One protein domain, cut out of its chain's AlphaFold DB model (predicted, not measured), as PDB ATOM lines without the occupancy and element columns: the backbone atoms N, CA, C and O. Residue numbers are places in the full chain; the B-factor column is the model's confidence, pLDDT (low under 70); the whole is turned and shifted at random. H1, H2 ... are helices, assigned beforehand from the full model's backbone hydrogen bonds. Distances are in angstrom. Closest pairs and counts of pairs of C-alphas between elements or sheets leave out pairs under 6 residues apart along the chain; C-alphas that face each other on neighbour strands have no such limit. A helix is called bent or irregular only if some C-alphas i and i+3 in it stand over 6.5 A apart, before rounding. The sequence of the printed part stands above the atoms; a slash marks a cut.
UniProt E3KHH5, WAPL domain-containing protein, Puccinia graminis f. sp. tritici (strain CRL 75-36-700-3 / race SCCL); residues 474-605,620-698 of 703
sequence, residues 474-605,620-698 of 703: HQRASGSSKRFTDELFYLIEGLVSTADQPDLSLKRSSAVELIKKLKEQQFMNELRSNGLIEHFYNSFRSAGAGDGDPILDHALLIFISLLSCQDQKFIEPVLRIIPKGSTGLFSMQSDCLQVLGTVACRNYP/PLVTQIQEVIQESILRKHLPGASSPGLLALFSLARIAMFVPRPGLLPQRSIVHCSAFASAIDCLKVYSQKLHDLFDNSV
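AT A GLANCE: This is residues 474 to 605 and 620 to 698 of the 703 residues of the protein "WAPL domain-containing protein" of Puccinia graminis f. sp. tritici (strain CRL 75-36-700-3 / race SCCL) (UniProt E3KHH5). A body of helices gathers round H5, with H2, H8 and H10 side by side with it, and on opposite sides residues 474 to 479 of H1 and 687 to 698 of H12 stick out. The printed part has 211 residues with twelve named helices, H1 to H12 in chain order, and no named strand; the class is all helix. H1, H2, H4, H5 and H8 form a bundle, helices packed side by side. The whole is compact, with a radius of gyration of the C-alphas of 17.9 A, and spans 69 by 46 by 38 A.

HOW THE PARTS SIT: Start at H1, residues 474 to 496; its residues 491 to 496 alone touch H2, residues 504 to 518, closest C-alphas Leu 495 and Lys 507, 4.4 A, in a hairpin at a shallow tilt of 30 degrees. H3, residues 523 to 529, touches no helix. H4, residues 533 to 542, and H5, residues 550 to 566, form a hairpin and only just touch, with 3 pairs of C-alphas within 8 A, closest Phe 540 and Leu 556, 6.4 A. H5 is the hub, touching six helices, among them H2 at Ala 511 and Ala 555, closest C-alphas 6.0 A. H6, residues 568 to 574, touches irregular H7, residues 588 to 600 with C-alphas 590 and 593 7.1 A apart, through H7's residues 588 to 593 alone, closest C-alphas Val 574 and Gln 589, 4.4 A. H8, residues 621 to 631, and H9, residues 633 to 636, touch H5 at its residues 551 to 558 and 561 to 565 alone, closest C-alphas Ile 551 and Val 622, and Leu 562 and Leu 634, each 7.2 A. H10, residues 644 to 656, touches H5 at His 554 and Pro 644, closest C-alphas 5.1 A, and with 655 to 656 alone H11, residues 666 to 672, at Ala 656 and Pro 666, 5.3 A. H12, residues 674 to 698, touches H7 with 674 to 682 alone, closest C-alphas Gly 597 and Ala 675, 4.0 A. O i to N i+4 pairs are within hydrogen-bond range throughout but for H3 (2 of 3), H7 (7 of 9), H6 (0 of 3; 2 of 4 for i+3) and H9, too short for one.

IN THESE COORDINATES: Find C-alpha 474 at (-0.559, -22.970, -75.881); H1 runs 31.8 A from there. H5 measures 24.0 A. H12 runs 36.0 A to C-alpha 698 at (-13.128, -55.217, -15.016).

THE WHOLE: The C-alphas of Gln 475 and Val 698, the two farthest apart, are 71.0 A apart. Residues 606 to 619 are not printed; C-alphas 605 and 620 are 15.9 A apart across the cut. The link from H6 to H7 is long. Mean pLDDT of the printed part is 74.8; residues 567 to 590 and 681 to 698 are among those under 70.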
ATOM      1  N   HIS A 474       0.733 -23.349 -76.466       67.94
ATOM      2  CA  HIS A 474      -0.559 -22.970 -75.881       67.94
ATOM      3  C   HIS A 474      -1.722 -23.803 -76.440       67.94
ATOM      4  O   HIS A 474      -2.513 -24.334 -75.666       67.94
ATOM      5  N   GLN A 475      -1.795 -24.023 -77.758       61.34
ATOM      6  CA  GLN A 475      -2.825 -24.885 -78.359       61.34
ATOM      7  C   GLN A 475      -2.729 -26.339 -77.863       61.34
ATOM      8  O   GLN A 475      -3.750 -26.983 -77.623       61.34
ATOM      9  N   ARG A 476      -1.512 -26.862 -77.642       69.50
ATOM     10  CA  ARG A 476      -1.308 -28.191 -77.036       69.50
ATOM     11  C   ARG A 476      -1.679 -28.218 -75.554       69.50
ATOM     12  O   ARG A 476      -2.279 -29.194 -75.123       69.50
ATOM     13  N   ALA A 477      -1.368 -27.170 -74.792       67.94
ATOM     14  CA  ALA A 477      -1.754 -27.048 -73.386       67.94
ATOM     15  C   ALA A 477      -3.281 -26.951 -73.228       67.94
ATOM     16  O   ALA A 477      -3.861 -27.689 -72.437       67.94
ATOM     17  N   SER A 478      -3.939 -26.131 -74.051       66.88
ATOM     18  CA  SER A 478      -5.398 -26.023 -74.157       66.88
ATOM     19  C   SER A 478      -6.034 -27.365 -74.545       66.88
ATOM     20  O   SER A 478      -6.929 -27.854 -73.859       66.88
ATOM     21  N   GLY A 479      -5.500 -28.045 -75.567       72.81
ATOM     22  CA  GLY A 479      -5.948 -29.382 -75.968       72.81
ATOM     23  C   GLY A 479      -5.710 -30.477 -74.919       72.81
ATOM     24  O   GLY A 479      -6.495 -31.421 -74.844       72.81
ATOM     25  N   SER A 480      -4.663 -30.361 -74.093       73.12
ATOM     26  CA  SER A 480      -4.408 -31.260 -72.959       73.12
ATOM     27  C   SER A 480      -5.398 -31.001 -71.825       73.12
ATOM     28  O   SER A 480      -6.065 -31.929 -71.376       73.12
ATOM     29  N   SER A 481      -5.570 -29.734 -71.440       78.94
ATOM     30  CA  SER A 481      -6.531 -29.317 -70.416       78.94
ATOM     31  C   SER A 481      -7.961 -29.712 -70.794       78.94
ATOM     32  O   SER A 481      -8.671 -30.276 -69.966       78.94
ATOM     33  N   LYS A 482      -8.357 -29.546 -72.065       83.56
ATOM     34  CA  LYS A 482      -9.660 -30.013 -72.547       83.56
ATOM     35  C   LYS A 482      -9.819 -31.534 -72.434       83.56
ATOM     36  O   LYS A 482     -10.856 -31.998 -71.980       83.56
ATOM     37  N   ARG A 483      -8.805 -32.327 -72.798       84.69
ATOM     38  CA  ARG A 483      -8.863 -33.794 -72.631       84.69
ATOM     39  C   ARG A 483      -9.003 -34.193 -71.163       84.69
ATOM     40  O   ARG A 483      -9.803 -35.071 -70.863       84.69
ATOM     41  N   PHE A 484      -8.280 -33.516 -70.269       88.12
ATOM     42  CA  PHE A 484      -8.437 -33.668 -68.824       88.12
ATOM     43  C   PHE A 484      -9.865 -33.320 -68.373       88.12
ATOM     44  O   PHE A 484     -10.456 -34.086 -67.616       88.12
ATOM     45  N   THR A 485     -10.457 -32.210 -68.841       87.25
ATOM     46  CA  THR A 485     -11.834 -31.859 -68.459       87.25
ATOM     47  C   THR A 485     -12.849 -32.844 -69.016       87.25
ATOM     48  O   THR A 485     -13.751 -33.229 -68.285       87.25
ATOM     49  N   ASP A 486     -12.695 -33.291 -70.263       89.38
ATOM     50  CA  ASP A 486     -13.610 -34.238 -70.902       89.38
ATOM     51  C   ASP A 486     -13.570 -35.610 -70.179       89.38
ATOM     52  O   ASP A 486     -14.621 -36.178 -69.879       89.38
ATOM     53  N   GLU A 487     -12.381 -36.107 -69.797       89.69
ATOM     54  CA  GLU A 487     -12.222 -37.320 -68.969       89.69
ATOM     55  C   GLU A 487     -12.805 -37.134 -67.554       89.69
ATOM     56  O   GLU A 487     -13.511 -38.006 -67.039       89.69
ATOM     57  N   LEU A 488     -12.554 -35.982 -66.926       89.25
ATOM     58  CA  LEU A 488     -13.055 -35.665 -65.590       89.25
ATOM     59  C   LEU A 488     -14.586 -35.543 -65.555       89.25
ATOM     60  O   LEU A 488     -15.215 -36.060 -64.630       89.25
ATOM     61  N   PHE A 489     -15.198 -34.885 -66.544       89.50
ATOM     62  CA  PHE A 489     -16.652 -34.761 -66.638       89.50
ATOM     63  C   PHE A 489     -17.316 -36.115 -66.902       89.50
ATOM     64  O   PHE A 489     -18.324 -36.397 -66.265       89.50
ATOM     65  N   TYR A 490     -16.725 -36.984 -67.729       90.00
ATOM     66  CA  TYR A 490     -17.213 -38.354 -67.934       90.00
ATOM     67  C   TYR A 490     -17.218 -39.180 -66.632       90.00
ATOM     68  O   TYR A 490     -18.203 -39.846 -66.306       90.00
ATOM     69  N   LEU A 491     -16.153 -39.092 -65.825       88.44
ATOM     70  CA  LEU A 491     -16.115 -39.749 -64.513       88.44
ATOM     71  C   LEU A 491     -17.144 -39.143 -63.537       88.44
ATOM     72  O   LEU A 491     -17.842 -39.883 -62.836       88.44
ATOM     73  N   ILE A 492     -17.291 -37.813 -63.519       88.81
ATOM     74  CA  ILE A 492     -18.301 -37.108 -62.710       88.81
ATOM     75  C   ILE A 492     -19.734 -37.471 -63.134       88.81
ATOM     76  O   ILE A 492     -20.593 -37.627 -62.268       88.81
ATOM     77  N   GLU A 493     -20.009 -37.665 -64.423       89.06
ATOM     78  CA  GLU A 493     -21.321 -38.090 -64.925       89.06
ATOM     79  C   GLU A 493     -21.716 -39.455 -64.340       89.06
ATOM     80  O   GLU A 493     -22.798 -39.593 -63.763       89.06
ATOM     81  N   GLY A 494     -20.795 -40.427 -64.352       85.38
ATOM     82  CA  GLY A 494     -20.985 -41.721 -63.683       85.38
ATOM     83  C   GLY A 494     -21.147 -41.618 -62.158       85.38
ATOM     84  O   GLY A 494     -21.873 -42.409 -61.555       85.38
ATOM     85  N   LEU A 495     -20.528 -40.619 -61.521       84.38
ATOM     86  CA  LEU A 495     -20.655 -40.361 -60.081       84.38
ATOM     87  C   LEU A 495     -22.026 -39.756 -59.718       84.38
ATOM     88  O   LEU A 495     -22.648 -40.166 -58.736       84.38
ATOM     89  N   VAL A 496     -22.522 -38.804 -60.511       80.12
ATOM     90  CA  VAL A 496     -23.811 -38.133 -60.275       80.12
ATOM     91  C   VAL A 496     -24.984 -39.031 -60.684       80.12
ATOM     92  O   VAL A 496     -25.935 -39.135 -59.911       80.12
ATOM     93  N   SER A 497     -24.882 -39.744 -61.816       73.31
ATOM     94  CA  SER A 497     -25.898 -40.639 -62.409       73.31
ATOM     95  C   SER A 497     -27.310 -40.031 -62.450       73.31
ATOM     96  O   SER A 497     -28.102 -40.188 -61.524       73.31
ATOM     97  N   THR A 498     -27.631 -39.354 -63.551       61.00
ATOM     98  CA  THR A 498     -28.857 -38.557 -63.766       61.00
ATOM     99  C   THR A 498     -30.107 -39.351 -64.180       61.00
ATOM    100  O   THR A 498     -31.127 -38.743 -64.496       61.00
ATOM    101  N   ALA A 499     -30.052 -40.685 -64.187       53.53
ATOM    102  CA  ALA A 499     -31.169 -41.562 -64.554       53.53
ATOM    103  C   ALA A 499     -31.982 -42.033 -63.331       53.53
ATOM    104  O   ALA A 499     -31.457 -42.114 -62.221       53.53
ATOM    105  N   ASP A 500     -33.241 -42.430 -63.549       60.06
ATOM    106  CA  ASP A 500     -34.240 -42.765 -62.511       60.06
ATOM    107  C   ASP A 500     -33.947 -44.021 -61.654       60.06
ATOM    108  O   ASP A 500     -34.805 -44.486 -60.901       60.06
ATOM    109  N   GLN A 501     -32.739 -44.583 -61.739       57.19
ATOM    110  CA  GLN A 501     -32.191 -45.573 -60.810       57.19
ATOM    111  C   GLN A 501     -30.744 -45.179 -60.458       57.19
ATOM    112  O   GLN A 501     -29.863 -45.279 -61.314       57.19
ATOM    113  N   PRO A 502     -30.456 -44.745 -59.215       64.88
ATOM    114  CA  PRO A 502     -29.096 -44.431 -58.802       64.88
ATOM    115  C   PRO A 502     -28.322 -45.729 -58.543       64.88
ATOM    116  O   PRO A 502     -28.319 -46.250 -57.427       64.88
ATOM    117  N   ASP A 503     -27.640 -46.236 -59.572       80.25
ATOM    118  CA  ASP A 503     -26.779 -47.417 -59.477       80.25
ATOM    119  C   ASP A 503     -25.608 -47.153 -58.515       80.25
ATOM    120  O   ASP A 503     -24.518 -46.713 -58.886       80.25
ATOM    121  N   LEU A 504     -25.827 -47.439 -57.229       84.06
ATOM    122  CA  LEU A 504     -24.860 -47.182 -56.163       84.06
ATOM    123  C   LEU A 504     -23.526 -47.898 -56.426       84.06
ATOM    124  O   LEU A 504     -22.473 -47.406 -56.034       84.06
ATOM    125  N   SER A 505     -23.545 -49.032 -57.136       84.56
ATOM    126  CA  SER A 505     -22.322 -49.710 -57.576       84.56
ATOM    127  C   SER A 505     -21.519 -48.891 -58.593       84.56
ATOM    128  O   SER A 505     -20.295 -48.878 -58.489       84.56
ATOM    129  N   LEU A 506     -22.178 -48.198 -59.532       87.00
ATOM    130  CA  LEU A 506     -21.534 -47.344 -60.537       87.00
ATOM    131  C   LEU A 506     -20.944 -46.087 -59.889       87.00
ATOM    132  O   LEU A 506     -19.771 -45.772 -60.109       87.00
ATOM    133  N   LYS A 507     -21.714 -45.436 -59.004       88.44
ATOM    134  CA  LYS A 507     -21.241 -44.293 -58.203       88.44
ATOM    135  C   LYS A 507     -19.995 -44.660 -57.396       88.44
ATOM    136  O   LYS A 507     -18.998 -43.946 -57.423       88.44
ATOM    137  N   ARG A 508     -20.022 -45.822 -56.733       88.38
ATOM    138  CA  ARG A 508     -18.898 -46.367 -55.956       88.38
ATOM    139  C   ARG A 508     -17.677 -46.720 -56.808       88.38
ATOM    140  O   ARG A 508     -16.561 -46.503 -56.342       88.38
ATOM    141  N   SER A 509     -17.843 -47.252 -58.022       88.19
ATOM    142  CA  SER A 509     -16.703 -47.521 -58.910       88.19
ATOM    143  C   SER A 509     -16.095 -46.238 -59.479       88.19
ATOM    144  O   SER A 509     -14.878 -46.095 -59.406       88.19
ATOM    145  N   SER A 510     -16.915 -45.285 -59.945       89.94
ATOM    146  CA  SER A 510     -16.426 -43.977 -60.412       89.94
ATOM    147  C   SER A 510     -15.695 -43.228 -59.292       89.94
ATOM    148  O   SER A 510     -14.573 -42.766 -59.487       89.94
ATOM    149  N   ALA A 511     -16.255 -43.204 -58.077       90.12
ATOM    150  CA  ALA A 511     -15.598 -42.614 -56.913       90.12
ATOM    151  C   ALA A 511     -14.195 -43.199 -56.666       90.12
ATOM    152  O   ALA A 511     -13.257 -42.446 -56.418       90.12
ATOM    153  N   VAL A 512     -14.025 -44.523 -56.766       89.25
ATOM    154  CA  VAL A 512     -12.719 -45.185 -56.580       89.25
ATOM    155  C   VAL A 512     -11.758 -44.931 -57.746       89.25
ATOM    156  O   VAL A 512     -10.555 -44.809 -57.522       89.25
ATOM    157  N   GLU A 513     -12.250 -44.794 -58.975       89.44
ATOM    158  CA  GLU A 513     -11.430 -44.400 -60.126       89.44
ATOM    159  C   GLU A 513     -10.953 -42.941 -60.016       89.44
ATOM    160  O   GLU A 513      -9.763 -42.662 -60.179       89.44
ATOM    161  N   LEU A 514     -11.831 -42.030 -59.587       89.31
ATOM    162  CA  LEU A 514     -11.492 -40.646 -59.249       89.31
ATOM    163  C   LEU A 514     -10.461 -40.568 -58.108       89.31
ATOM    164  O   LEU A 514      -9.481 -39.838 -58.235       89.31
ATOM    165  N   ILE A 515     -10.609 -41.354 -57.032       88.75
ATOM    166  CA  ILE A 515      -9.593 -41.473 -55.964       88.75
ATOM    167  C   ILE A 515      -8.226 -41.875 -56.543       88.75
ATOM    168  O   ILE A 515      -7.209 -41.279 -56.188       88.75
ATOM    169  N   LYS A 516      -8.183 -42.869 -57.444       88.50
ATOM    170  CA  LYS A 516      -6.930 -43.315 -58.076       88.50
ATOM    171  C   LYS A 516      -6.289 -42.229 -58.931       88.50
ATOM    172  O   LYS A 516      -5.073 -42.101 -58.889       88.50
ATOM    173  N   LYS A 517      -7.074 -41.422 -59.645       87.50
ATOM    174  CA  LYS A 517      -6.565 -40.258 -60.387       87.50
ATOM    175  C   LYS A 517      -6.041 -39.160 -59.451       87.50
ATOM    176  O   LYS A 517      -4.970 -38.615 -59.695       87.50
ATOM    177  N   LEU A 518      -6.702 -38.900 -58.318       83.50
ATOM    178  CA  LEU A 518      -6.251 -37.929 -57.300       83.50
ATOM    179  C   LEU A 518      -4.899 -38.276 -56.636       83.50
ATOM    180  O   LEU A 518      -4.270 -37.401 -56.041       83.50
ATOM    181  N   LYS A 519      -4.424 -39.525 -56.748       81.81
ATOM    182  CA  LYS A 519      -3.049 -39.931 -56.389       81.81
ATOM    183  C   LYS A 519      -1.996 -39.201 -57.233       81.81
ATOM    184  O   LYS A 519      -0.885 -38.960 -56.761       81.81
ATOM    185  N   GLU A 520      -2.316 -38.884 -58.486       84.69
ATOM    186  CA  GLU A 520      -1.378 -38.310 -59.443       84.69
ATOM    187  C   GLU A 520      -1.217 -36.805 -59.206       84.69
ATOM    188  O   GLU A 520      -2.148 -36.010 -59.346       84.69
ATOM    189  N   GLN A 521       0.008 -36.382 -58.885       78.38
ATOM    190  CA  GLN A 521       0.288 -34.972 -58.601       78.38
ATOM    191  C   GLN A 521       0.036 -34.058 -59.816       78.38
ATOM    192  O   GLN A 521      -0.226 -32.873 -59.633       78.38
ATOM    193  N   GLN A 522       0.087 -34.602 -61.040       81.88
ATOM    194  CA  GLN A 522      -0.265 -33.892 -62.275       81.88
ATOM    195  C   GLN A 522      -1.778 -33.640 -62.359       81.88
ATOM    196  O   GLN A 522      -2.177 -32.484 -62.468       81.88
ATOM    197  N   PHE A 523      -2.610 -34.666 -62.156       85.44
ATOM    198  CA  PHE A 523      -4.072 -34.541 -62.076       85.44
ATOM    199  C   PHE A 523      -4.507 -33.534 -60.993       85.44
ATOM    200  O   PHE A 523      -5.340 -32.660 -61.232       85.44
ATOM    201  N   MET A 524      -3.867 -33.572 -59.818       81.62
ATOM    202  CA  MET A 524      -4.061 -32.588 -58.739       81.62
ATOM    203  C   MET A 524      -3.565 -31.170 -59.073       81.62
ATOM    204  O   MET A 524      -3.949 -30.211 -58.402       81.62
ATOM    205  N   ASN A 525      -2.707 -30.993 -60.079       82.44
ATOM    206  CA  ASN A 525      -2.305 -29.672 -60.565       82.44
ATOM    207  C   ASN A 525      -3.276 -29.161 -61.639       82.44
ATOM    208  O   ASN A 525      -3.664 -27.997 -61.575       82.44
ATOM    209  N   GLU A 526      -3.725 -30.020 -62.555       83.50
ATOM    210  CA  GLU A 526      -4.682 -29.677 -63.620       83.50
ATOM    211  C   GLU A 526      -6.081 -29.359 -63.060       83.50
ATOM    212  O   GLU A 526      -6.696 -28.356 -63.432       83.50
ATOM    213  N   LEU A 527      -6.540 -30.108 -62.046       84.12
ATOM    214  CA  LEU A 527      -7.773 -29.798 -61.307       84.12
ATOM    215  C   LEU A 527      -7.725 -28.403 -60.655       84.12
ATOM    216  O   LEU A 527      -8.751 -27.725 -60.544       84.12
ATOM    217  N   ARG A 528      -6.529 -27.964 -60.235       80.50
ATOM    218  CA  ARG A 528      -6.295 -26.648 -59.625       80.50
ATOM    219  C   ARG A 528      -6.162 -25.534 -60.659       80.50
ATOM    220  O   ARG A 528      -6.767 -24.485 -60.454       80.50
ATOM    221  N   SER A 529      -5.428 -25.735 -61.757       81.62
ATOM    222  CA  SER A 529      -5.301 -24.723 -62.821       81.62
ATOM    223  C   SER A 529      -6.637 -24.426 -63.497       81.62
ATOM    224  O   SER A 529      -6.899 -23.281 -63.847       81.62
ATOM    225  N   ASN A 530      -7.502 -25.437 -63.609       82.88
ATOM    226  CA  ASN A 530      -8.831 -25.308 -64.205       82.88
ATOM    227  C   ASN A 530      -9.907 -24.841 -63.202       82.88
ATOM    228  O   ASN A 530     -11.066 -24.688 -63.574       82.88
ATOM    229  N   GLY A 531      -9.560 -24.633 -61.925       80.25
ATOM    230  CA  GLY A 531     -10.479 -24.133 -60.891       80.25
ATOM    231  C   GLY A 531     -11.595 -25.101 -60.464       80.25
ATOM    232  O   GLY A 531     -12.461 -24.725 -59.674       80.25
ATOM    233  N   LEU A 532     -11.581 -26.354 -60.928       84.00
ATOM    234  CA  LEU A 532     -12.702 -27.299 -60.806       84.00
ATOM    235  C   LEU A 532     -12.878 -27.920 -59.405       84.00
ATOM    236  O   LEU A 532     -13.732 -28.783 -59.224       84.00
ATOM    237  N   ILE A 533     -12.120 -27.474 -58.399       84.31
ATOM    238  CA  ILE A 533     -12.111 -28.026 -57.030       84.31
ATOM    239  C   ILE A 533     -13.507 -27.990 -56.378       84.31
ATOM    240  O   ILE A 533     -13.950 -28.993 -55.823       84.31
ATOM    241  N   GLU A 534     -14.222 -26.860 -56.459       83.06
ATOM    242  CA  GLU A 534     -15.566 -26.738 -55.866       83.06
ATOM    243  C   GLU A 534     -16.617 -27.522 -56.671       83.06
ATOM    244  O   GLU A 534     -17.488 -28.156 -56.080       83.06
ATOM    245  N   HIS A 535     -16.490 -27.586 -58.004       84.38
ATOM    246  CA  HIS A 535     -17.338 -28.448 -58.835       84.38
ATOM    247  C   HIS A 535     -17.150 -29.932 -58.482       84.38
ATOM    248  O   HIS A 535     -18.122 -30.670 -58.338       84.38
ATOM    249  N   PHE A 536     -15.901 -30.363 -58.285       86.62
ATOM    250  CA  PHE A 536     -15.537 -31.715 -57.864       86.62
ATOM    251  C   PHE A 536     -16.130 -32.047 -56.486       86.62
ATOM    252  O   PHE A 536     -16.834 -33.046 -56.349       86.62
ATOM    253  N   TYR A 537     -15.937 -31.176 -55.484       87.19
ATOM    254  CA  TYR A 537     -16.546 -31.329 -54.155       87.19
ATOM    255  C   TYR A 537     -18.079 -31.458 -54.241       87.19
ATOM    256  O   TYR A 537     -18.663 -32.407 -53.714       87.19
ATOM    257  N   ASN A 538     -18.730 -30.537 -54.959       87.25
ATOM    258  CA  ASN A 538     -20.184 -30.518 -55.120       87.25
ATOM    259  C   ASN A 538     -20.705 -31.747 -55.888       87.25
ATOM    260  O   ASN A 538     -21.803 -32.221 -55.595       87.25
ATOM    261  N   SER A 539     -19.924 -32.306 -56.818       86.50
ATOM    262  CA  SER A 539     -20.251 -33.557 -57.519       86.50
ATOM    263  C   SER A 539     -20.290 -34.756 -56.564       86.50
ATOM    264  O   SER A 539     -21.238 -35.537 -56.603       86.50
ATOM    265  N   PHE A 540     -19.323 -34.866 -55.644       87.19
ATOM    266  CA  PHE A 540     -19.339 -35.900 -54.600       87.19
ATOM    267  C   PHE A 540     -20.525 -35.738 -53.639       87.19
ATOM    268  O   PHE A 540     -21.190 -36.726 -53.325       87.19
ATOM    269  N   ARG A 541     -20.854 -34.506 -53.222       86.94
ATOM    270  CA  ARG A 541     -22.051 -34.242 -52.397       86.94
ATOM    271  C   ARG A 541     -23.347 -34.590 -53.128       86.94
ATOM    272  O   ARG A 541     -24.191 -35.273 -52.562       86.94
ATOM    273  N   SER A 542     -23.462 -34.233 -54.407       84.12
ATOM    274  CA  SER A 542     -24.616 -34.583 -55.256       84.12
ATOM    275  C   SER A 542     -24.765 -36.095 -55.487       84.12
ATOM    276  O   SER A 542     -25.845 -36.570 -55.833       84.12
ATOM    277  N   ALA A 543     -23.697 -36.871 -55.285       83.94
ATOM    278  CA  ALA A 543     -23.717 -38.329 -55.356       83.94
ATOM    279  C   ALA A 543     -24.120 -39.025 -54.041       83.94
ATOM    280  O   ALA A 543     -24.305 -40.242 -54.056       83.94
ATOM    281  N   GLY A 544     -24.264 -38.283 -52.935       81.50
ATOM    282  CA  GLY A 544     -24.553 -38.813 -51.596       81.50
ATOM    283  C   GLY A 544     -23.317 -39.065 -50.720       81.50
ATOM    284  O   GLY A 544     -23.431 -39.650 -49.642       81.50
ATOM    285  N   ALA A 545     -22.121 -38.627 -51.138       83.06
ATOM    286  CA  ALA A 545     -20.975 -38.597 -50.231       83.06
ATOM    287  C   ALA A 545     -21.241 -37.567 -49.125       83.06
ATOM    288  O   ALA A 545     -21.693 -36.458 -49.402       83.06
ATOM    289  N   GLY A 546     -20.967 -37.920 -47.874       79.44
ATOM    290  CA  GLY A 546     -21.381 -37.159 -46.699       79.44
ATOM    291  C   GLY A 546     -22.711 -37.621 -46.099       79.44
ATOM    292  O   GLY A 546     -23.032 -37.180 -44.994       79.44
ATOM    293  N   ASP A 547     -23.429 -38.570 -46.709       82.38
ATOM    294  CA  ASP A 547     -24.749 -39.013 -46.226       82.38
ATOM    295  C   ASP A 547     -24.725 -40.402 -45.548       82.38
ATOM    296  O   ASP A 547     -25.652 -40.738 -44.811       82.38
ATOM    297  N   GLY A 548     -23.623 -41.160 -45.669       78.19
ATOM    298  CA  GLY A 548     -23.360 -42.352 -44.844       78.19
ATOM    299  C   GLY A 548     -22.855 -43.593 -45.583       78.19
ATOM    300  O   GLY A 548     -22.589 -44.605 -44.931       78.19
ATOM    301  N   ASP A 549     -22.707 -43.558 -46.910       85.06
ATOM    302  CA  ASP A 549     -22.076 -44.660 -47.642       85.06
ATOM    303  C   ASP A 549     -20.567 -44.686 -47.344       85.06
ATOM    304  O   ASP A 549     -19.866 -43.767 -47.773       85.06
ATOM    305  N   PRO A 550     -20.017 -45.736 -46.700       82.50
ATOM    306  CA  PRO A 550     -18.589 -45.802 -46.416       82.50
ATOM    307  C   PRO A 550     -17.718 -45.574 -47.655       82.50
ATOM    308  O   PRO A 550     -16.684 -44.930 -47.533       82.50
ATOM    309  N   ILE A 551     -18.083 -46.072 -48.840       86.69
ATOM    310  CA  ILE A 551     -17.198 -45.991 -50.015       86.69
ATOM    311  C   ILE A 551     -17.139 -44.561 -50.576       86.69
ATOM    312  O   ILE A 551     -16.049 -44.070 -50.871       86.69
ATOM    313  N   LEU A 552     -18.283 -43.875 -50.665       87.19
ATOM    314  CA  LEU A 552     -18.350 -42.478 -51.105       87.19
ATOM    315  C   LEU A 552     -17.782 -41.520 -50.045       87.19
ATOM    316  O   LEU A 552     -17.069 -40.577 -50.390       87.19
ATOM    317  N   ASP A 553     -18.018 -41.801 -48.762       88.62
ATOM    318  CA  ASP A 553     -17.502 -40.999 -47.650       88.62
ATOM    319  C   ASP A 553     -15.963 -41.084 -47.580       88.62
ATOM    320  O   ASP A 553     -15.307 -40.046 -47.492       88.62
ATOM    321  N   HIS A 554     -15.353 -42.273 -47.728       87.50
ATOM    322  CA  HIS A 554     -13.888 -42.385 -47.871       87.50
ATOM    323  C   HIS A 554     -13.368 -41.602 -49.087       87.50
ATOM    324  O   HIS A 554     -12.324 -40.961 -48.987       87.50
ATOM    325  N   ALA A 555     -14.069 -41.634 -50.225       89.06
ATOM    326  CA  ALA A 555     -13.624 -40.965 -51.448       89.06
ATOM    327  C   ALA A 555     -13.553 -39.441 -51.298       89.06
ATOM    328  O   ALA A 555     -12.509 -38.834 -51.557       89.06
ATOM    329  N   LEU A 556     -14.630 -38.839 -50.788       89.62
ATOM    330  CA  LEU A 556     -14.686 -37.414 -50.475       89.62
ATOM    331  C   LEU A 556     -13.623 -37.022 -49.432       89.62
ATOM    332  O   LEU A 556     -12.980 -35.979 -49.551       89.62
ATOM    333  N   LEU A 557     -13.383 -37.871 -48.433       88.44
ATOM    334  CA  LEU A 557     -12.399 -37.602 -47.387       88.44
ATOM    335  C   LEU A 557     -10.946 -37.729 -47.833       88.44
ATOM    336  O   LEU A 557     -10.117 -36.964 -47.342       88.44
ATOM    337  N   ILE A 558     -10.613 -38.646 -48.744       88.00
ATOM    338  CA  ILE A 558      -9.273 -38.707 -49.348       88.00
ATOM    339  C   ILE A 558      -9.010 -37.411 -50.115       88.00
ATOM    340  O   ILE A 558      -7.970 -36.789 -49.910       88.00
ATOM    341  N   PHE A 559      -9.972 -36.955 -50.921       87.88
ATOM    342  CA  PHE A 559      -9.893 -35.684 -51.641       87.88
ATOM    343  C   PHE A 559      -9.648 -34.489 -50.698       87.88
ATOM    344  O   PHE A 559      -8.674 -33.753 -50.875       87.88
ATOM    345  N   ILE A 560     -10.453 -34.344 -49.636       86.50
ATOM    346  CA  ILE A 560     -10.286 -33.271 -48.636       86.50
ATOM    347  C   ILE A 560      -8.949 -33.402 -47.883       86.50
ATOM    348  O   ILE A 560      -8.277 -32.395 -47.648       86.50
ATOM    349  N   SER A 561      -8.528 -34.622 -47.538       85.25
ATOM    350  CA  SER A 561      -7.264 -34.895 -46.837       85.25
ATOM    351  C   SER A 561      -6.050 -34.520 -47.692       85.25
ATOM    352  O   SER A 561      -5.116 -33.890 -47.198       85.25
ATOM    353  N   LEU A 562      -6.064 -34.862 -48.986       84.50
ATOM    354  CA  LEU A 562      -5.005 -34.518 -49.937       84.50
ATOM    355  C   LEU A 562      -4.899 -33.004 -50.127       84.50
ATOM    356  O   LEU A 562      -3.802 -32.459 -50.008       84.50
ATOM    357  N   LEU A 563      -6.021 -32.306 -50.329       82.75
ATOM    358  CA  LEU A 563      -6.041 -30.843 -50.426       82.75
ATOM    359  C   LEU A 563      -5.543 -30.175 -49.132       82.75
ATOM    360  O   LEU A 563      -4.689 -29.293 -49.191       82.75
ATOM    361  N   SER A 564      -5.973 -30.668 -47.966       79.44
ATOM    362  CA  SER A 564      -5.520 -30.193 -46.644       79.44
ATOM    363  C   SER A 564      -4.025 -30.440 -46.375       79.44
ATOM    364  O   SER A 564      -3.440 -29.800 -45.497       79.44
ATOM    365  N   CYS A 565      -3.389 -31.355 -47.114       76.44
ATOM    366  CA  CYS A 565      -1.944 -31.585 -47.084       76.44
ATOM    367  C   CYS A 565      -1.161 -30.814 -48.160       76.44
ATOM    368  O   CYS A 565       0.028 -30.576 -47.953       76.44
ATOM    369  N   GLN A 566      -1.779 -30.460 -49.293       73.44
ATOM    370  CA  GLN A 566      -1.083 -29.918 -50.470       73.44
ATOM    371  C   GLN A 566      -1.309 -28.427 -50.743       73.44
ATOM    372  O   GLN A 566      -0.512 -27.843 -51.480       73.44
ATOM    373  N   ASP A 567      -2.377 -27.802 -50.229       67.19
ATOM    374  CA  ASP A 567      -2.750 -26.454 -50.669       67.19
ATOM    375  C   ASP A 567      -3.294 -25.536 -49.562       67.19
ATOM    376  O   ASP A 567      -4.422 -25.673 -49.092       67.19
ATOM    377  N   GLN A 568      -2.514 -24.511 -49.202       66.19
ATOM    378  CA  GLN A 568      -2.950 -23.465 -48.271       66.19
ATOM    379  C   GLN A 568      -4.065 -22.575 -48.859       66.19
ATOM    380  O   GLN A 568      -4.867 -22.031 -48.101       66.19
ATOM    381  N   LYS A 569      -4.160 -22.436 -50.190       67.00
ATOM    382  CA  LYS A 569      -5.191 -21.627 -50.862       67.00
ATOM    383  C   LYS A 569      -6.559 -22.309 -50.866       67.00
ATOM    384  O   LYS A 569      -7.556 -21.605 -50.935       67.00
ATOM    385  N   PHE A 570      -6.625 -23.640 -50.756       69.38
ATOM    386  CA  PHE A 570      -7.885 -24.382 -50.577       69.38
ATOM    387  C   PHE A 570      -8.560 -24.060 -49.233       69.38
ATOM    388  O   PHE A 570      -9.785 -23.993 -49.132       69.38
ATOM    389  N   ILE A 571      -7.752 -23.815 -48.202       67.00
ATOM    390  CA  ILE A 571      -8.221 -23.591 -46.834       67.00
ATOM    391  C   ILE A 571      -8.799 -22.181 -46.652       67.00
ATOM    392  O   ILE A 571      -9.725 -22.006 -45.865       67.00
ATOM    393  N   GLU A 572      -8.333 -21.172 -47.395       66.81
ATOM    394  CA  GLU A 572      -8.873 -19.813 -47.257       66.81
ATOM    395  C   GLU A 572     -10.371 -19.702 -47.627       66.81
ATOM    396  O   GLU A 572     -11.097 -19.087 -46.849       66.81
ATOM    397  N   PRO A 573     -10.887 -20.309 -48.719       65.00
ATOM    398  CA  PRO A 573     -12.325 -20.451 -48.962       65.00
ATOM    399  C   PRO A 573     -13.056 -21.276 -47.896       65.00
ATOM    400  O   PRO A 573     -14.082 -20.827 -47.400       65.00
ATOM    401  N   VAL A 574     -12.530 -22.443 -47.500       63.97
ATOM    402  CA  VAL A 574     -13.184 -23.344 -46.520       63.97
ATOM    403  C   VAL A 574     -13.299 -22.714 -45.121       63.97
ATOM    404  O   VAL A 574     -14.170 -23.084 -44.338       63.97
ATOM    405  N   LEU A 575     -12.450 -21.733 -44.799       62.69
ATOM    406  CA  LEU A 575     -12.494 -20.987 -43.539       62.69
ATOM    407  C   LEU A 575     -13.223 -19.638 -43.617       62.69
ATOM    408  O   LEU A 575     -13.383 -18.989 -42.576       62.69
ATOM    409  N   ARG A 576     -13.668 -19.191 -44.801       62.78
ATOM    410  CA  ARG A 576     -14.500 -17.984 -44.923       62.78
ATOM    411  C   ARG A 576     -15.887 -18.283 -44.376       62.78
ATOM    412  O   ARG A 576     -16.705 -18.922 -45.026       62.78
ATOM    413  N   ILE A 577     -16.158 -17.760 -43.182       54.56
ATOM    414  CA  ILE A 577     -17.483 -17.803 -42.560       54.56
ATOM    415  C   ILE A 577     -18.474 -17.084 -43.483       54.56
ATOM    416  O   ILE A 577     -18.544 -15.853 -43.496       54.56
ATOM    417  N   ILE A 578     -19.243 -17.856 -44.250       51.66
ATOM    418  CA  ILE A 578     -20.329 -17.332 -45.074       51.66
ATOM    419  C   ILE A 578     -21.361 -16.656 -44.152       51.66
ATOM    420  O   ILE A 578     -21.865 -17.296 -43.219       51.66
ATOM    421  N   PRO A 579     -21.718 -15.378 -44.380       44.53
ATOM    422  CA  PRO A 579     -22.836 -14.765 -43.680       44.53
ATOM    423  C   PRO A 579     -24.125 -15.485 -44.090       44.53
ATOM    424  O   PRO A 579     -24.385 -15.674 -45.277       44.53
ATOM    425  N   LYS A 580     -24.923 -15.899 -43.099       43.44
ATOM    426  CA  LYS A 580     -26.148 -16.704 -43.266       43.44
ATOM    427  C   LYS A 580     -27.082 -16.079 -44.319       43.44
ATOM    428  O   LYS A 580     -27.801 -15.135 -44.003       43.44
ATOM    429  N   GLY A 581     -27.058 -16.591 -45.554       41.31
ATOM    430  CA  GLY A 581     -27.810 -15.991 -46.664       41.31
ATOM    431  C   GLY A 581     -27.500 -16.478 -48.087       41.31
ATOM    432  O   GLY A 581     -28.327 -16.252 -48.963       41.31
ATOM    433  N   SER A 582     -26.377 -17.158 -48.364       42.56
ATOM    434  CA  SER A 582     -26.131 -17.713 -49.708       42.56
ATOM    435  C   SER A 582     -26.934 -19.000 -49.940       42.56
ATOM    436  O   SER A 582     -26.576 -20.062 -49.430       42.56
ATOM    437  N   THR A 583     -27.997 -18.925 -50.738       42.69
ATOM    438  CA  THR A 583     -28.878 -20.056 -51.080       42.69
ATOM    439  C   THR A 583     -28.307 -20.936 -52.204       42.69
ATOM    440  O   THR A 583     -28.983 -21.206 -53.194       42.69
ATOM    441  N   GLY A 584     -27.047 -21.358 -52.072       47.28
ATOM    442  CA  GLY A 584     -26.459 -22.417 -52.897       47.28
ATOM    443  C   GLY A 584     -26.773 -23.779 -52.281       47.28
ATOM    444  O   GLY A 584     -26.574 -23.948 -51.081       47.28
ATOM    445  N   LEU A 585     -27.277 -24.727 -53.080       53.44
ATOM    446  CA  LEU A 585     -27.796 -26.017 -52.590       53.44
ATOM    447  C   LEU A 585     -26.748 -26.822 -51.802       53.44
ATOM    448  O   LEU A 585     -27.058 -27.332 -50.731       53.44
ATOM    449  N   PHE A 586     -25.504 -26.824 -52.284       55.00
ATOM    450  CA  PHE A 586     -24.302 -27.120 -51.506       55.00
ATOM    451  C   PHE A 586     -23.192 -26.158 -51.956       55.00
ATOM    452  O   PHE A 586     -23.096 -25.835 -53.141       55.00
ATOM    453  N   SER A 587     -22.357 -25.692 -51.026       65.94
ATOM    454  CA  SER A 587     -21.085 -25.029 -51.342       65.94
ATOM    455  C   SER A 587     -20.009 -25.548 -50.406       65.94
ATOM    456  O   SER A 587     -20.216 -25.690 -49.199       65.94
ATOM    457  N   MET A 588     -18.828 -25.775 -50.970       68.75
ATOM    458  CA  MET A 588     -17.652 -26.266 -50.260       68.75
ATOM    459  C   MET A 588     -17.255 -25.363 -49.077       68.75
ATOM    460  O   MET A 588     -16.687 -25.837 -48.097       68.75
ATOM    461  N   GLN A 589     -17.585 -24.070 -49.146       68.06
ATOM    462  CA  GLN A 589     -17.241 -23.064 -48.137       68.06
ATOM    463  C   GLN A 589     -18.139 -23.124 -46.886       68.06
ATOM    464  O   GLN A 589     -17.685 -22.806 -45.792       68.06
ATOM    465  N   SER A 590     -19.403 -23.543 -47.021       66.19
ATOM    466  CA  SER A 590     -20.341 -23.684 -45.895       66.19
ATOM    467  C   SER A 590     -20.429 -25.113 -45.357       66.19
ATOM    468  O   SER A 590     -20.597 -25.308 -44.155       66.19
ATOM    469  N   ASP A 591     -20.323 -26.107 -46.238       78.50
ATOM    470  CA  ASP A 591     -20.689 -27.494 -45.947       78.50
ATOM    471  C   ASP A 591     -19.481 -28.384 -45.592       78.50
ATOM    472  O   ASP A 591     -19.618 -29.273 -44.756       78.50
ATOM    473  N   CYS A 592     -18.274 -28.116 -46.112       80.38
ATOM    474  CA  CYS A 592     -17.102 -28.990 -45.914       80.38
ATOM    475  C   CYS A 592     -16.765 -29.236 -44.431       80.38
ATOM    476  O   CYS A 592     -16.568 -30.380 -44.021       80.38
ATOM    477  N   LEU A 593     -16.786 -28.196 -43.586       78.56
ATOM    478  CA  LEU A 593     -16.563 -28.363 -42.144       78.56
ATOM    479  C   LEU A 593     -17.686 -29.182 -41.478       78.56
ATOM    480  O   LEU A 593     -17.406 -30.029 -40.630       78.56
ATOM    481  N   GLN A 594     -18.948 -28.977 -41.870       80.38
ATOM    482  CA  GLN A 594     -20.092 -29.721 -41.330       80.38
ATOM    483  C   GLN A 594     -20.079 -31.197 -41.761       80.38
ATOM    484  O   GLN A 594     -20.363 -32.074 -40.943       80.38
ATOM    485  N   VAL A 595     -19.689 -31.492 -43.004       82.56
ATOM    486  CA  VAL A 595     -19.470 -32.860 -43.493       82.56
ATOM    487  C   VAL A 595     -18.324 -33.525 -42.736       82.56
ATOM    488  O   VAL A 595     -18.493 -34.639 -42.255       82.56
ATOM    489  N   LEU A 596     -17.197 -32.835 -42.524       81.69
ATOM    490  CA  LEU A 596     -16.095 -33.364 -41.713       81.69
ATOM    491  C   LEU A 596     -16.545 -33.725 -40.286       81.69
ATOM    492  O   LEU A 596     -16.230 -34.812 -39.811       81.69
ATOM    493  N   GLY A 597     -17.324 -32.868 -39.617       76.81
ATOM    494  CA  GLY A 597     -17.848 -33.165 -38.277       76.81
ATOM    495  C   GLY A 597     -18.851 -34.323 -38.244       76.81
ATOM    496  O   GLY A 597     -18.750 -35.206 -37.397       76.81
ATOM    497  N   THR A 598     -19.799 -34.363 -39.185       79.19
ATOM    498  CA  THR A 598     -20.825 -35.423 -39.253       79.19
ATOM    499  C   THR A 598     -20.262 -36.778 -39.691       79.19
ATOM    500  O   THR A 598     -20.720 -37.812 -39.211       79.19
ATOM    501  N   VAL A 599     -19.227 -36.797 -40.534       80.94
ATOM    502  CA  VAL A 599     -18.533 -38.023 -40.960       80.94
ATOM    503  C   VAL A 599     -17.540 -38.518 -39.898       80.94
ATOM    504  O   VAL A 599     -17.463 -39.724 -39.671       80.94
ATOM    505  N   ALA A 600     -16.857 -37.626 -39.166       75.44
ATOM    506  CA  ALA A 600     -16.069 -37.991 -37.977       75.44
ATOM    507  C   ALA A 600     -16.908 -38.720 -36.907       75.44
ATOM    508  O   ALA A 600     -16.394 -39.558 -36.169       75.44
ATOM    509  N   CYS A 601     -18.204 -38.412 -36.851       69.88
ATOM    510  CA  CYS A 601     -19.165 -38.966 -35.906       69.88
ATOM    511  C   CYS A 601     -19.725 -40.352 -36.237       69.88
ATOM    512  O   CYS A 601     -20.255 -41.029 -35.350       69.88
ATOM    513  N   ARG A 602     -19.711 -40.765 -37.507       73.06
ATOM    514  CA  ARG A 602     -20.436 -41.970 -37.917       73.06
ATOM    515  C   ARG A 602     -19.679 -43.233 -37.522       73.06
ATOM    516  O   ARG A 602     -18.519 -43.441 -37.866       73.06
ATOM    517  N   ASN A 603     -20.395 -44.133 -36.851       64.88
ATOM    518  CA  ASN A 603     -19.932 -45.487 -36.579       64.88
ATOM    519  C   ASN A 603     -20.090 -46.338 -37.846       64.88
ATOM    520  O   ASN A 603     -21.063 -47.076 -37.988       64.88
ATOM    521  N   TYR A 604     -19.149 -46.221 -38.780       67.50
ATOM    522  CA  TYR A 604     -19.100 -47.124 -39.927       67.50
ATOM    523  C   TYR A 604     -18.830 -48.551 -39.433       67.50
ATOM    524  O   TYR A 604     -17.909 -48.739 -38.631       67.50
ATOM    525  N   PRO A 605     -19.587 -49.562 -39.896       58.62
ATOM    526  CA  PRO A 605     -19.274 -50.946 -39.579       58.62
ATOM    527  C   PRO A 605     -17.886 -51.252 -40.141       58.62
ATOM    528  O   PRO A 605     -17.666 -51.155 -41.351       58.62
ATOM    529  N   PRO A 620     -11.387 -55.957 -53.853       79.88
ATOM    530  CA  PRO A 620     -12.573 -55.237 -53.393       79.88
ATOM    531  C   PRO A 620     -12.311 -53.727 -53.262       79.88
ATOM    532  O   PRO A 620     -11.199 -53.299 -52.950       79.88
ATOM    533  N   LEU A 621     -13.346 -52.905 -53.469       79.69
ATOM    534  CA  LEU A 621     -13.226 -51.437 -53.489       79.69
ATOM    535  C   LEU A 621     -12.568 -50.870 -52.215       79.69
ATOM    536  O   LEU A 621     -11.760 -49.954 -52.301       79.69
ATOM    537  N   VAL A 622     -12.825 -51.477 -51.051       80.06
ATOM    538  CA  VAL A 622     -12.195 -51.112 -49.768       80.06
ATOM    539  C   VAL A 622     -10.668 -51.279 -49.798       80.06
ATOM    540  O   VAL A 622      -9.954 -50.401 -49.323       80.06
ATOM    541  N   THR A 623     -10.141 -52.350 -50.403       80.75
ATOM    542  CA  THR A 623      -8.682 -52.515 -50.541       80.75
ATOM    543  C   THR A 623      -8.083 -51.559 -51.570       80.75
ATOM    544  O   THR A 623      -6.961 -51.121 -51.369       80.75
ATOM    545  N   GLN A 624      -8.830 -51.160 -52.607       81.81
ATOM    546  CA  GLN A 624      -8.379 -50.139 -53.570       81.81
ATOM    547  C   GLN A 624      -8.321 -48.735 -52.930       81.81
ATOM    548  O   GLN A 624      -7.434 -47.940 -53.222       81.81
ATOM    549  N   ILE A 625      -9.246 -48.441 -52.011       82.75
ATOM    550  CA  ILE A 625      -9.227 -47.235 -51.168       82.75
ATOM    551  C   ILE A 625      -8.001 -47.249 -50.241       82.75
ATOM    552  O   ILE A 625      -7.278 -46.257 -50.152       82.75
ATOM    553  N   GLN A 626      -7.732 -48.383 -49.585       81.50
ATOM    554  CA  GLN A 626      -6.573 -48.546 -48.704       81.50
ATOM    555  C   GLN A 626      -5.237 -48.458 -49.465       81.50
ATOM    556  O   GLN A 626      -4.306 -47.820 -48.978       81.50
ATOM    557  N   GLU A 627      -5.162 -49.044 -50.661       81.75
ATOM    558  CA  GLU A 627      -4.038 -48.957 -51.602       81.75
ATOM    559  C   GLU A 627      -3.705 -47.492 -51.919       81.75
ATOM    560  O   GLU A 627      -2.595 -47.047 -51.629       81.75
ATOM    561  N   VAL A 628      -4.676 -46.690 -52.376       80.62
ATOM    562  CA  VAL A 628      -4.417 -45.270 -52.681       80.62
ATOM    563  C   VAL A 628      -4.008 -44.476 -51.437       80.62
ATOM    564  O   VAL A 628      -3.113 -43.635 -51.520       80.62
ATOM    565  N   ILE A 629      -4.574 -44.756 -50.258       80.19
ATOM    566  CA  ILE A 629      -4.134 -44.103 -49.014       80.19
ATOM    567  C   ILE A 629      -2.671 -44.456 -48.691       80.19
ATOM    568  O   ILE A 629      -1.905 -43.556 -48.335       80.19
ATOM    569  N   GLN A 630      -2.257 -45.714 -48.884       77.00
ATOM    570  CA  GLN A 630      -0.878 -46.177 -48.684       77.00
ATOM    571  C   GLN A 630       0.115 -45.675 -49.747       77.00
ATOM    572  O   GLN A 630       1.298 -45.510 -49.447       77.00
ATOM    573  N   GLU A 631      -0.325 -45.430 -50.977       76.62
ATOM    574  CA  GLU A 631       0.525 -44.872 -52.035       76.62
ATOM    575  C   GLU A 631       0.603 -43.338 -51.998       76.62
ATOM    576  O   GLU A 631       1.562 -42.747 -52.497       76.62
ATOM    577  N   SER A 632      -0.392 -42.679 -51.403       78.69
ATOM    578  CA  SER A 632      -0.446 -41.222 -51.287       78.69
ATOM    579  C   SER A 632       0.431 -40.656 -50.160       78.69
ATOM    580  O   SER A 632       0.932 -41.359 -49.279       78.69
ATOM    581  N   ILE A 633       0.531 -39.323 -50.122       75.06
ATOM    582  CA  ILE A 633       1.179 -38.566 -49.034       75.06
ATOM    583  C   ILE A 633       0.572 -38.915 -47.655       75.06
ATOM    584  O   ILE A 633       1.275 -38.845 -46.642       75.06
ATOM    585  N   LEU A 634      -0.696 -39.349 -47.602       75.50
ATOM    586  CA  LEU A 634      -1.417 -39.662 -46.362       75.50
ATOM    587  C   LEU A 634      -0.791 -40.821 -45.569       75.50
ATOM    588  O   LEU A 634      -0.887 -40.817 -44.342       75.50
ATOM    589  N   ARG A 635      -0.052 -41.743 -46.209       76.00
ATOM    590  CA  ARG A 635       0.701 -42.810 -45.516       76.00
ATOM    591  C   ARG A 635       1.679 -42.285 -44.462       76.00
ATOM    592  O   ARG A 635       1.924 -42.964 -43.470       76.00
ATOM    593  N   LYS A 636       2.217 -41.072 -44.635       72.88
ATOM    594  CA  LYS A 636       3.104 -40.426 -43.647       72.88
ATOM    595  C   LYS A 636       2.373 -39.995 -42.367       72.88
ATOM    596  O   LYS A 636       3.020 -39.537 -41.427       72.88
ATOM    597  N   HIS A 637       1.042 -40.071 -42.350       69.62
ATOM    598  CA  HIS A 637       0.188 -39.506 -41.306       69.62
ATOM    599  C   HIS A 637      -0.893 -40.470 -40.788       69.62
ATOM    600  O   HIS A 637      -1.321 -40.311 -39.650       69.62
ATOM    601  N   LEU A 638      -1.288 -41.489 -41.564       74.00
ATOM    602  CA  LEU A 638      -2.144 -42.595 -41.119       74.00
ATOM    603  C   LEU A 638      -1.460 -43.955 -41.384       74.00
ATOM    604  O   LEU A 638      -1.718 -44.587 -42.411       74.00
ATOM    605  N   PRO A 639      -0.585 -44.434 -40.478       59.12
ATOM    606  CA  PRO A 639       0.063 -45.739 -40.594       59.12
ATOM    607  C   PRO A 639      -0.873 -46.873 -40.124       59.12
ATOM    608  O   PRO A 639      -0.681 -47.443 -39.055       59.12
ATOM    609  N   GLY A 640      -1.908 -47.206 -40.903       65.50
ATOM    610  CA  GLY A 640      -2.816 -48.305 -40.551       65.50
ATOM    611  C   GLY A 640      -4.059 -48.438 -41.430       65.50
ATOM    612  O   GLY A 640      -4.113 -47.934 -42.552       65.50
ATOM    613  N   ALA A 641      -5.075 -49.129 -40.909       60.31
ATOM    614  CA  ALA A 641      -6.405 -49.195 -41.510       60.31
ATOM    615  C   ALA A 641      -7.159 -47.878 -41.255       60.31
ATOM    616  O   ALA A 641      -7.781 -47.675 -40.212       60.31
ATOM    617  N   SER A 642      -7.069 -46.957 -42.210       71.88
ATOM    618  CA  SER A 642      -7.754 -45.666 -42.191       71.88
ATOM    619  C   SER A 642      -9.273 -45.840 -42.277       71.88
ATOM    620  O   SER A 642      -9.796 -46.154 -43.345       71.88
ATOM    621  N   SER A 643      -9.982 -45.594 -41.176       81.50
ATOM    622  CA  SER A 643     -11.433 -45.388 -41.209       81.50
ATOM    623  C   SER A 643     -11.754 -43.986 -41.761       81.50
ATOM    624  O   SER A 643     -10.901 -43.090 -41.702       81.50
ATOM    625  N   PRO A 644     -12.978 -43.734 -42.256       79.88
ATOM    626  CA  PRO A 644     -13.318 -42.425 -42.803       79.88
ATOM    627  C   PRO A 644     -13.414 -41.389 -41.671       79.88
ATOM    628  O   PRO A 644     -12.935 -40.270 -41.821       79.88
ATOM    629  N   GLY A 645     -13.887 -41.780 -40.482       80.06
ATOM    630  CA  GLY A 645     -13.865 -40.912 -39.305       80.06
ATOM    631  C   GLY A 645     -12.452 -40.449 -38.918       80.06
ATOM    632  O   GLY A 645     -12.263 -39.283 -38.579       80.06
ATOM    633  N   LEU A 646     -11.432 -41.309 -39.065       81.00
ATOM    634  CA  LEU A 646     -10.030 -40.923 -38.849       81.00
ATOM    635  C   LEU A 646      -9.511 -39.956 -39.924       81.00
ATOM    636  O   LEU A 646      -8.793 -39.018 -39.586       81.00
ATOM    637  N   LEU A 647      -9.894 -40.125 -41.195       83.19
ATOM    638  CA  LEU A 647      -9.558 -39.166 -42.262       83.19
ATOM    639  C   LEU A 647     -10.247 -37.805 -42.049       83.19
ATOM    640  O   LEU A 647      -9.649 -36.758 -42.308       83.19
ATOM    641  N   ALA A 648     -11.479 -37.809 -41.532       83.06
ATOM    642  CA  ALA A 648     -12.227 -36.601 -41.200       83.06
ATOM    643  C   ALA A 648     -11.587 -35.837 -40.033       83.06
ATOM    644  O   ALA A 648     -11.333 -34.637 -40.143       83.06
ATOM    645  N   LEU A 649     -11.242 -36.541 -38.948       80.75
ATOM    646  CA  LEU A 649     -10.514 -35.972 -37.812       80.75
ATOM    647  C   LEU A 649      -9.114 -35.484 -38.216       80.75
ATOM    648  O   LEU A 649      -8.715 -34.399 -37.805       80.75
ATOM    649  N   PHE A 650      -8.391 -36.223 -39.066       83.62
ATOM    650  CA  PHE A 650      -7.100 -35.789 -39.608       83.62
ATOM    651  C   PHE A 650      -7.221 -34.499 -40.433       83.62
ATOM    652  O   PHE A 650      -6.455 -33.559 -40.212       83.62
ATOM    653  N   SER A 651      -8.202 -34.421 -41.337       83.38
ATOM    654  CA  SER A 651      -8.485 -33.215 -42.126       83.38
ATOM    655  C   SER A 651      -8.838 -32.030 -41.225       83.38
ATOM    656  O   SER A 651      -8.252 -30.957 -41.359       83.38
ATOM    657  N   LEU A 652      -9.733 -32.225 -40.251       80.44
ATOM    658  CA  LEU A 652     -10.153 -31.179 -39.319       80.44
ATOM    659  C   LEU A 652      -8.988 -30.690 -38.441       80.44
ATOM    660  O   LEU A 652      -8.805 -29.484 -38.285       80.44
ATOM    661  N   ALA A 653      -8.155 -31.603 -37.930       79.88
ATOM    662  CA  ALA A 653      -6.951 -31.272 -37.171       79.88
ATOM    663  C   ALA A 653      -5.918 -30.527 -38.032       79.88
ATOM    664  O   ALA A 653      -5.312 -29.561 -37.568       79.88
ATOM    665  N   ARG A 654      -5.744 -30.918 -39.303       78.44
ATOM    666  CA  ARG A 654      -4.887 -30.189 -40.248       78.44
ATOM    667  C   ARG A 654      -5.383 -28.772 -40.464       78.44
ATOM    668  O   ARG A 654      -4.605 -27.852 -40.245       78.44
ATOM    669  N   ILE A 655      -6.659 -28.602 -40.804       78.00
ATOM    670  CA  ILE A 655      -7.300 -27.293 -40.987       78.00
ATOM    671  C   ILE A 655      -7.150 -26.433 -39.715       78.00
ATOM    672  O   ILE A 655      -6.783 -25.262 -39.809       78.00
ATOM    673  N   ALA A 656      -7.337 -27.012 -38.523       74.44
ATOM    674  CA  ALA A 656      -7.188 -26.325 -37.236       74.44
ATOM    675  C   ALA A 656      -5.747 -25.877 -36.905       74.44
ATOM    676  O   ALA A 656      -5.579 -24.915 -36.153       74.44
ATOM    677  N   MET A 657      -4.724 -26.547 -37.450       74.12
ATOM    678  CA  MET A 657      -3.304 -26.221 -37.240       74.12
ATOM    679  C   MET A 657      -2.734 -25.187 -38.226       74.12
ATOM    680  O   MET A 657      -1.554 -24.846 -38.124       74.12
ATOM    681  N   PHE A 658      -3.517 -24.654 -39.173       71.62
ATOM    682  CA  PHE A 658      -3.004 -23.604 -40.059       71.62
ATOM    683  C   PHE A 658      -2.741 -22.296 -39.307       71.62
ATOM    684  O   PHE A 658      -3.578 -21.807 -38.548       71.62
ATOM    685  N   VAL A 659      -1.562 -21.716 -39.556       57.91
ATOM    686  CA  VAL A 659      -1.118 -20.464 -38.929       57.91
ATOM    687  C   VAL A 659      -2.141 -19.355 -39.215       57.91
ATOM    688  O   VAL A 659      -2.416 -19.084 -40.389       57.91
ATOM    689  N   PRO A 660      -2.710 -18.702 -38.182       56.56
ATOM    690  CA  PRO A 660      -3.776 -17.726 -38.364       56.56
ATOM    691  C   PRO A 660      -3.267 -16.479 -39.095       56.56
ATOM    692  O   PRO A 660      -2.480 -15.697 -38.559       56.56
ATOM    693  N   ARG A 661      -3.753 -16.270 -40.322       56.84
ATOM    694  CA  ARG A 661      -3.594 -14.999 -41.043       56.84
ATOM    695  C   ARG A 661      -4.577 -13.971 -40.464       56.84
ATOM    696  O   ARG A 661      -5.679 -14.354 -40.068       56.84
ATOM    697  N   PRO A 662      -4.244 -12.668 -40.413       45.59
ATOM    698  CA  PRO A 662      -5.170 -11.651 -39.914       45.59
ATOM    699  C   PRO A 662      -6.464 -11.650 -40.747       45.59
ATOM    700  O   PRO A 662      -6.449 -11.335 -41.932       45.59
ATOM    701  N   GLY A 663      -7.578 -12.042 -40.119       56.56
ATOM    702  CA  GLY A 663      -8.889 -12.224 -40.760       56.56
ATOM    703  C   GLY A 663      -9.346 -13.682 -40.916       56.56
ATOM    704  O   GLY A 663     -10.547 -13.915 -41.029       56.56
ATOM    705  N   LEU A 664      -8.441 -14.666 -40.842       60.25
ATOM    706  CA  LEU A 664      -8.755 -16.100 -40.903       60.25
ATOM    707  C   LEU A 664      -8.247 -16.814 -39.642       60.25
ATOM    708  O   LEU A 664      -7.053 -17.056 -39.472       60.25
ATOM    709  N   LEU A 665      -9.184 -17.171 -38.761       65.38
ATOM    710  CA  LEU A 665      -8.941 -17.929 -37.530       65.38
ATOM    711  C   LEU A 665      -9.574 -19.326 -37.671       65.38
ATOM    712  O   LEU A 665     -10.767 -19.445 -37.386       65.38
ATOM    713  N   PRO A 666      -8.823 -20.377 -38.069       66.00
ATOM    714  CA  PRO A 666      -9.398 -21.695 -38.368       66.00
ATOM    715  C   PRO A 666     -10.205 -22.274 -37.207       66.00
ATOM    716  O   PRO A 666     -11.328 -22.739 -37.376       66.00
ATOM    717  N   GLN A 667      -9.658 -22.154 -35.997       68.12
ATOM    718  CA  GLN A 667     -10.292 -22.583 -34.750       68.12
ATOM    719  C   GLN A 667     -11.650 -21.897 -34.529       68.12
ATOM    720  O   GLN A 667     -12.599 -22.531 -34.082       68.12
ATOM    721  N   ARG A 668     -11.778 -20.611 -34.887       68.00
ATOM    722  CA  ARG A 668     -13.022 -19.851 -34.715       68.00
ATOM    723  C   ARG A 668     -14.085 -20.254 -35.739       68.00
ATOM    724  O   ARG A 668     -15.246 -20.378 -35.359       68.00
ATOM    725  N   SER A 669     -13.724 -20.465 -37.005       67.25
ATOM    726  CA  SER A 669     -14.668 -20.970 -38.017       67.25
ATOM    727  C   SER A 669     -15.121 -22.394 -37.696       67.25
ATOM    728  O   SER A 669     -16.320 -22.650 -37.722       67.25
ATOM    729  N   ILE A 670     -14.208 -23.277 -37.277       67.44
ATOM    730  CA  ILE A 670     -14.533 -24.638 -36.821       67.44
ATOM    731  C   ILE A 670     -15.543 -24.619 -35.660       67.44
ATOM    732  O   ILE A 670     -16.510 -25.374 -35.700       67.44
ATOM    733  N   VAL A 671     -15.370 -23.728 -34.672       67.19
ATOM    734  CA  VAL A 671     -16.285 -23.571 -33.520       67.19
ATOM    735  C   VAL A 671     -17.627 -22.915 -33.887       67.19
ATOM    736  O   VAL A 671     -18.636 -23.197 -33.245       67.19
ATOM    737  N   HIS A 672     -17.680 -22.045 -34.904       64.44
ATOM    738  CA  HIS A 672     -18.947 -21.475 -35.389       64.44
ATOM    739  C   HIS A 672     -19.732 -22.417 -36.315       64.44
ATOM    740  O   HIS A 672     -20.941 -22.238 -36.471       64.44
ATOM    741  N   CYS A 673     -19.076 -23.414 -36.906       64.38
ATOM    742  CA  CYS A 673     -19.733 -24.528 -37.578       64.38
ATOM    743  C   CYS A 673     -20.212 -25.571 -36.553       64.38
ATOM    744  O   CYS A 673     -19.551 -25.842 -35.552       64.38
ATOM    745  N   SER A 674     -21.328 -26.242 -36.849       64.69
ATOM    746  CA  SER A 674     -21.811 -27.410 -36.087       64.69
ATOM    747  C   SER A 674     -20.774 -28.539 -35.996       64.69
ATOM    748  O   SER A 674     -20.799 -29.318 -35.048       64.69
ATOM    749  N   ALA A 675     -19.817 -28.557 -36.930       64.19
ATOM    750  CA  ALA A 675     -18.638 -29.415 -36.989       64.19
ATOM    751  C   ALA A 675     -17.986 -29.719 -35.629       64.19
ATOM    752  O   ALA A 675     -17.741 -30.882 -35.309       64.19
ATOM    753  N   PHE A 676     -17.709 -28.684 -34.827       67.62
ATOM    754  CA  PHE A 676     -17.029 -28.839 -33.540       67.62
ATOM    755  C   PHE A 676     -17.938 -29.426 -32.456       67.62
ATOM    756  O   PHE A 676     -17.485 -30.246 -31.661       67.62
ATOM    757  N   ALA A 677     -19.224 -29.058 -32.453       69.75
ATOM    758  CA  ALA A 677     -20.213 -29.648 -31.553       69.75
ATOM    759  C   ALA A 677     -20.387 -31.146 -31.849       69.75
ATOM    760  O   ALA A 677     -20.257 -31.959 -30.940       69.75
ATOM    761  N   SER A 678     -20.543 -31.514 -33.128       69.44
ATOM    762  CA  SER A 678     -20.565 -32.913 -33.568       69.44
ATOM    763  C   SER A 678     -19.307 -33.662 -33.113       69.44
ATOM    764  O   SER A 678     -19.416 -34.673 -32.427       69.44
ATOM    765  N   ALA A 679     -18.111 -33.141 -33.405       66.19
ATOM    766  CA  ALA A 679     -16.859 -33.779 -32.993       66.19
ATOM    767  C   ALA A 679     -16.764 -33.982 -31.464       66.19
ATOM    768  O   ALA A 679     -16.325 -35.042 -31.021       66.19
ATOM    769  N   ILE A 680     -17.221 -33.015 -30.658       71.06
ATOM    770  CA  ILE A 680     -17.302 -33.142 -29.194       71.06
ATOM    771  C   ILE A 680     -18.294 -34.229 -28.773       71.06
ATOM    772  O   ILE A 680     -17.947 -35.076 -27.953       71.06
ATOM    773  N   ASP A 681     -19.512 -34.232 -29.310       69.56
ATOM    774  CA  ASP A 681     -20.535 -35.213 -28.934       69.56
ATOM    775  C   ASP A 681     -20.111 -36.639 -29.302       69.56
ATOM    776  O   ASP A 681     -20.381 -37.590 -28.571       69.56
ATOM    777  N   CYS A 682     -19.338 -36.788 -30.371       65.00
ATOM    778  CA  CYS A 682     -18.818 -38.078 -30.795       65.00
ATOM    779  C   CYS A 682     -17.580 -38.501 -29.995       65.00
ATOM    780  O   CYS A 682     -17.442 -39.686 -29.701       65.00
ATOM    781  N   LEU A 683     -16.755 -37.564 -29.509       67.81
ATOM    782  CA  LEU A 683     -15.768 -37.854 -28.462       67.81
ATOM    783  C   LEU A 683     -16.435 -38.307 -27.151       67.81
ATOM    784  O   LEU A 683     -15.916 -39.222 -26.518       67.81
ATOM    785  N   LYS A 684     -17.606 -37.763 -26.771       69.19
ATOM    786  CA  LYS A 684     -18.389 -38.289 -25.631       69.19
ATOM    787  C   LYS A 684     -18.856 -39.722 -25.895       69.19
ATOM    788  O   LYS A 684     -18.639 -40.578 -25.050       69.19
ATOM    789  N   VAL A 685     -19.431 -40.006 -27.069       68.00
ATOM    790  CA  VAL A 685     -19.889 -41.363 -27.434       68.00
ATOM    791  C   VAL A 685     -18.732 -42.368 -27.477       68.00
ATOM    792  O   VAL A 685     -18.888 -43.490 -27.005       68.00
ATOM    793  N   TYR A 686     -17.558 -41.990 -27.992       64.25
ATOM    794  CA  TYR A 686     -16.371 -42.849 -27.933       64.25
ATOM    795  C   TYR A 686     -15.828 -42.999 -26.507       64.25
ATOM    796  O   TYR A 686     -15.447 -44.105 -26.136       64.25
ATOM    797  N   SER A 687     -15.845 -41.945 -25.685       68.12
ATOM    798  CA  SER A 687     -15.474 -42.034 -24.266       68.12
ATOM    799  C   SER A 687     -16.424 -42.932 -23.477       68.12
ATOM    800  O   SER A 687     -15.962 -43.670 -22.616       68.12
ATOM    801  N   GLN A 688     -17.725 -42.899 -23.777       67.62
ATOM    802  CA  GLN A 688     -18.720 -43.765 -23.151       67.62
ATOM    803  C   GLN A 688     -18.504 -45.220 -23.573       67.62
ATOM    804  O   GLN A 688     -18.316 -46.055 -22.706       67.62
ATOM    805  N   LYS A 689     -18.353 -45.500 -24.875       64.94
ATOM    806  CA  LYS A 689     -18.000 -46.848 -25.364       64.94
ATOM    807  C   LYS A 689     -16.693 -47.386 -24.784       64.94
ATOM    808  O   LYS A 689     -16.568 -48.591 -24.603       64.94
ATOM    809  N   LEU A 690     -15.706 -46.523 -24.540       63.16
ATOM    810  CA  LEU A 690     -14.474 -46.914 -23.855       63.16
ATOM    811  C   LEU A 690     -14.738 -47.223 -22.379       63.16
ATOM    812  O   LEU A 690     -14.216 -48.220 -21.901       63.16
ATOM    813  N   HIS A 691     -15.562 -46.431 -21.686       68.44
ATOM    814  CA  HIS A 691     -15.985 -46.716 -20.312       68.44
ATOM    815  C   HIS A 691     -16.739 -48.052 -20.235       68.44
ATOM    816  O   HIS A 691     -16.325 -48.927 -19.486       68.44
ATOM    817  N   ASP A 692     -17.732 -48.264 -21.108       67.88
ATOM    818  CA  ASP A 692     -18.480 -49.517 -21.232       67.88
ATOM    819  C   ASP A 692     -17.524 -50.706 -21.466       67.88
ATOM    820  O   ASP A 692     -17.659 -51.752 -20.834       67.88
ATOM    821  N   LEU A 693     -16.531 -50.565 -22.355       63.97
ATOM    822  CA  LEU A 693     -15.524 -51.604 -22.611       63.97
ATOM    823  C   LEU A 693     -14.588 -51.835 -21.418       63.97
ATOM    824  O   LEU A 693     -14.215 -52.981 -21.173       63.97
ATOM    825  N   PHE A 694     -14.214 -50.788 -20.678       65.06
ATOM    826  CA  PHE A 694     -13.404 -50.925 -19.470       65.06
ATOM    827  C   PHE A 694     -14.191 -51.613 -18.353       65.06
ATOM    828  O   PHE A 694     -13.691 -52.592 -17.808       65.06
ATOM    829  N   ASP A 695     -15.427 -51.204 -18.075       65.00
ATOM    830  CA  ASP A 695     -16.257 -51.798 -17.022       65.00
ATOM    831  C   ASP A 695     -16.553 -53.281 -17.308       65.00
ATOM    832  O   ASP A 695     -16.342 -54.131 -16.443       65.00
ATOM    833  N   ASN A 696     -16.907 -53.625 -18.558       56.50
ATOM    834  CA  ASN A 696     -17.068 -55.021 -18.996       56.50
ATOM    835  C   ASN A 696     -15.744 -55.824 -19.014       56.50
ATOM    836  O   ASN A 696     -15.779 -57.052 -19.074       56.50
ATOM    837  N   SER A 697     -14.579 -55.164 -18.977       54.56
ATOM    838  CA  SER A 697     -13.265 -55.823 -18.831       54.56
ATOM    839  C   SER A 697     -12.803 -55.951 -17.375       54.56
ATOM    840  O   SER A 697     -11.944 -56.778 -17.079       54.56
ATOM    841  N   VAL A 698     -13.372 -55.154 -16.465       54.47
ATOM    842  CA  VAL A 698     -13.128 -55.217 -15.016       54.47
ATOM    843  C   VAL A 698     -14.037 -56.260 -14.354       54.47
ATOM    844  O   VAL A 698     -13.655 -56.843 -13.341       54.47
TER     845      VAL A 698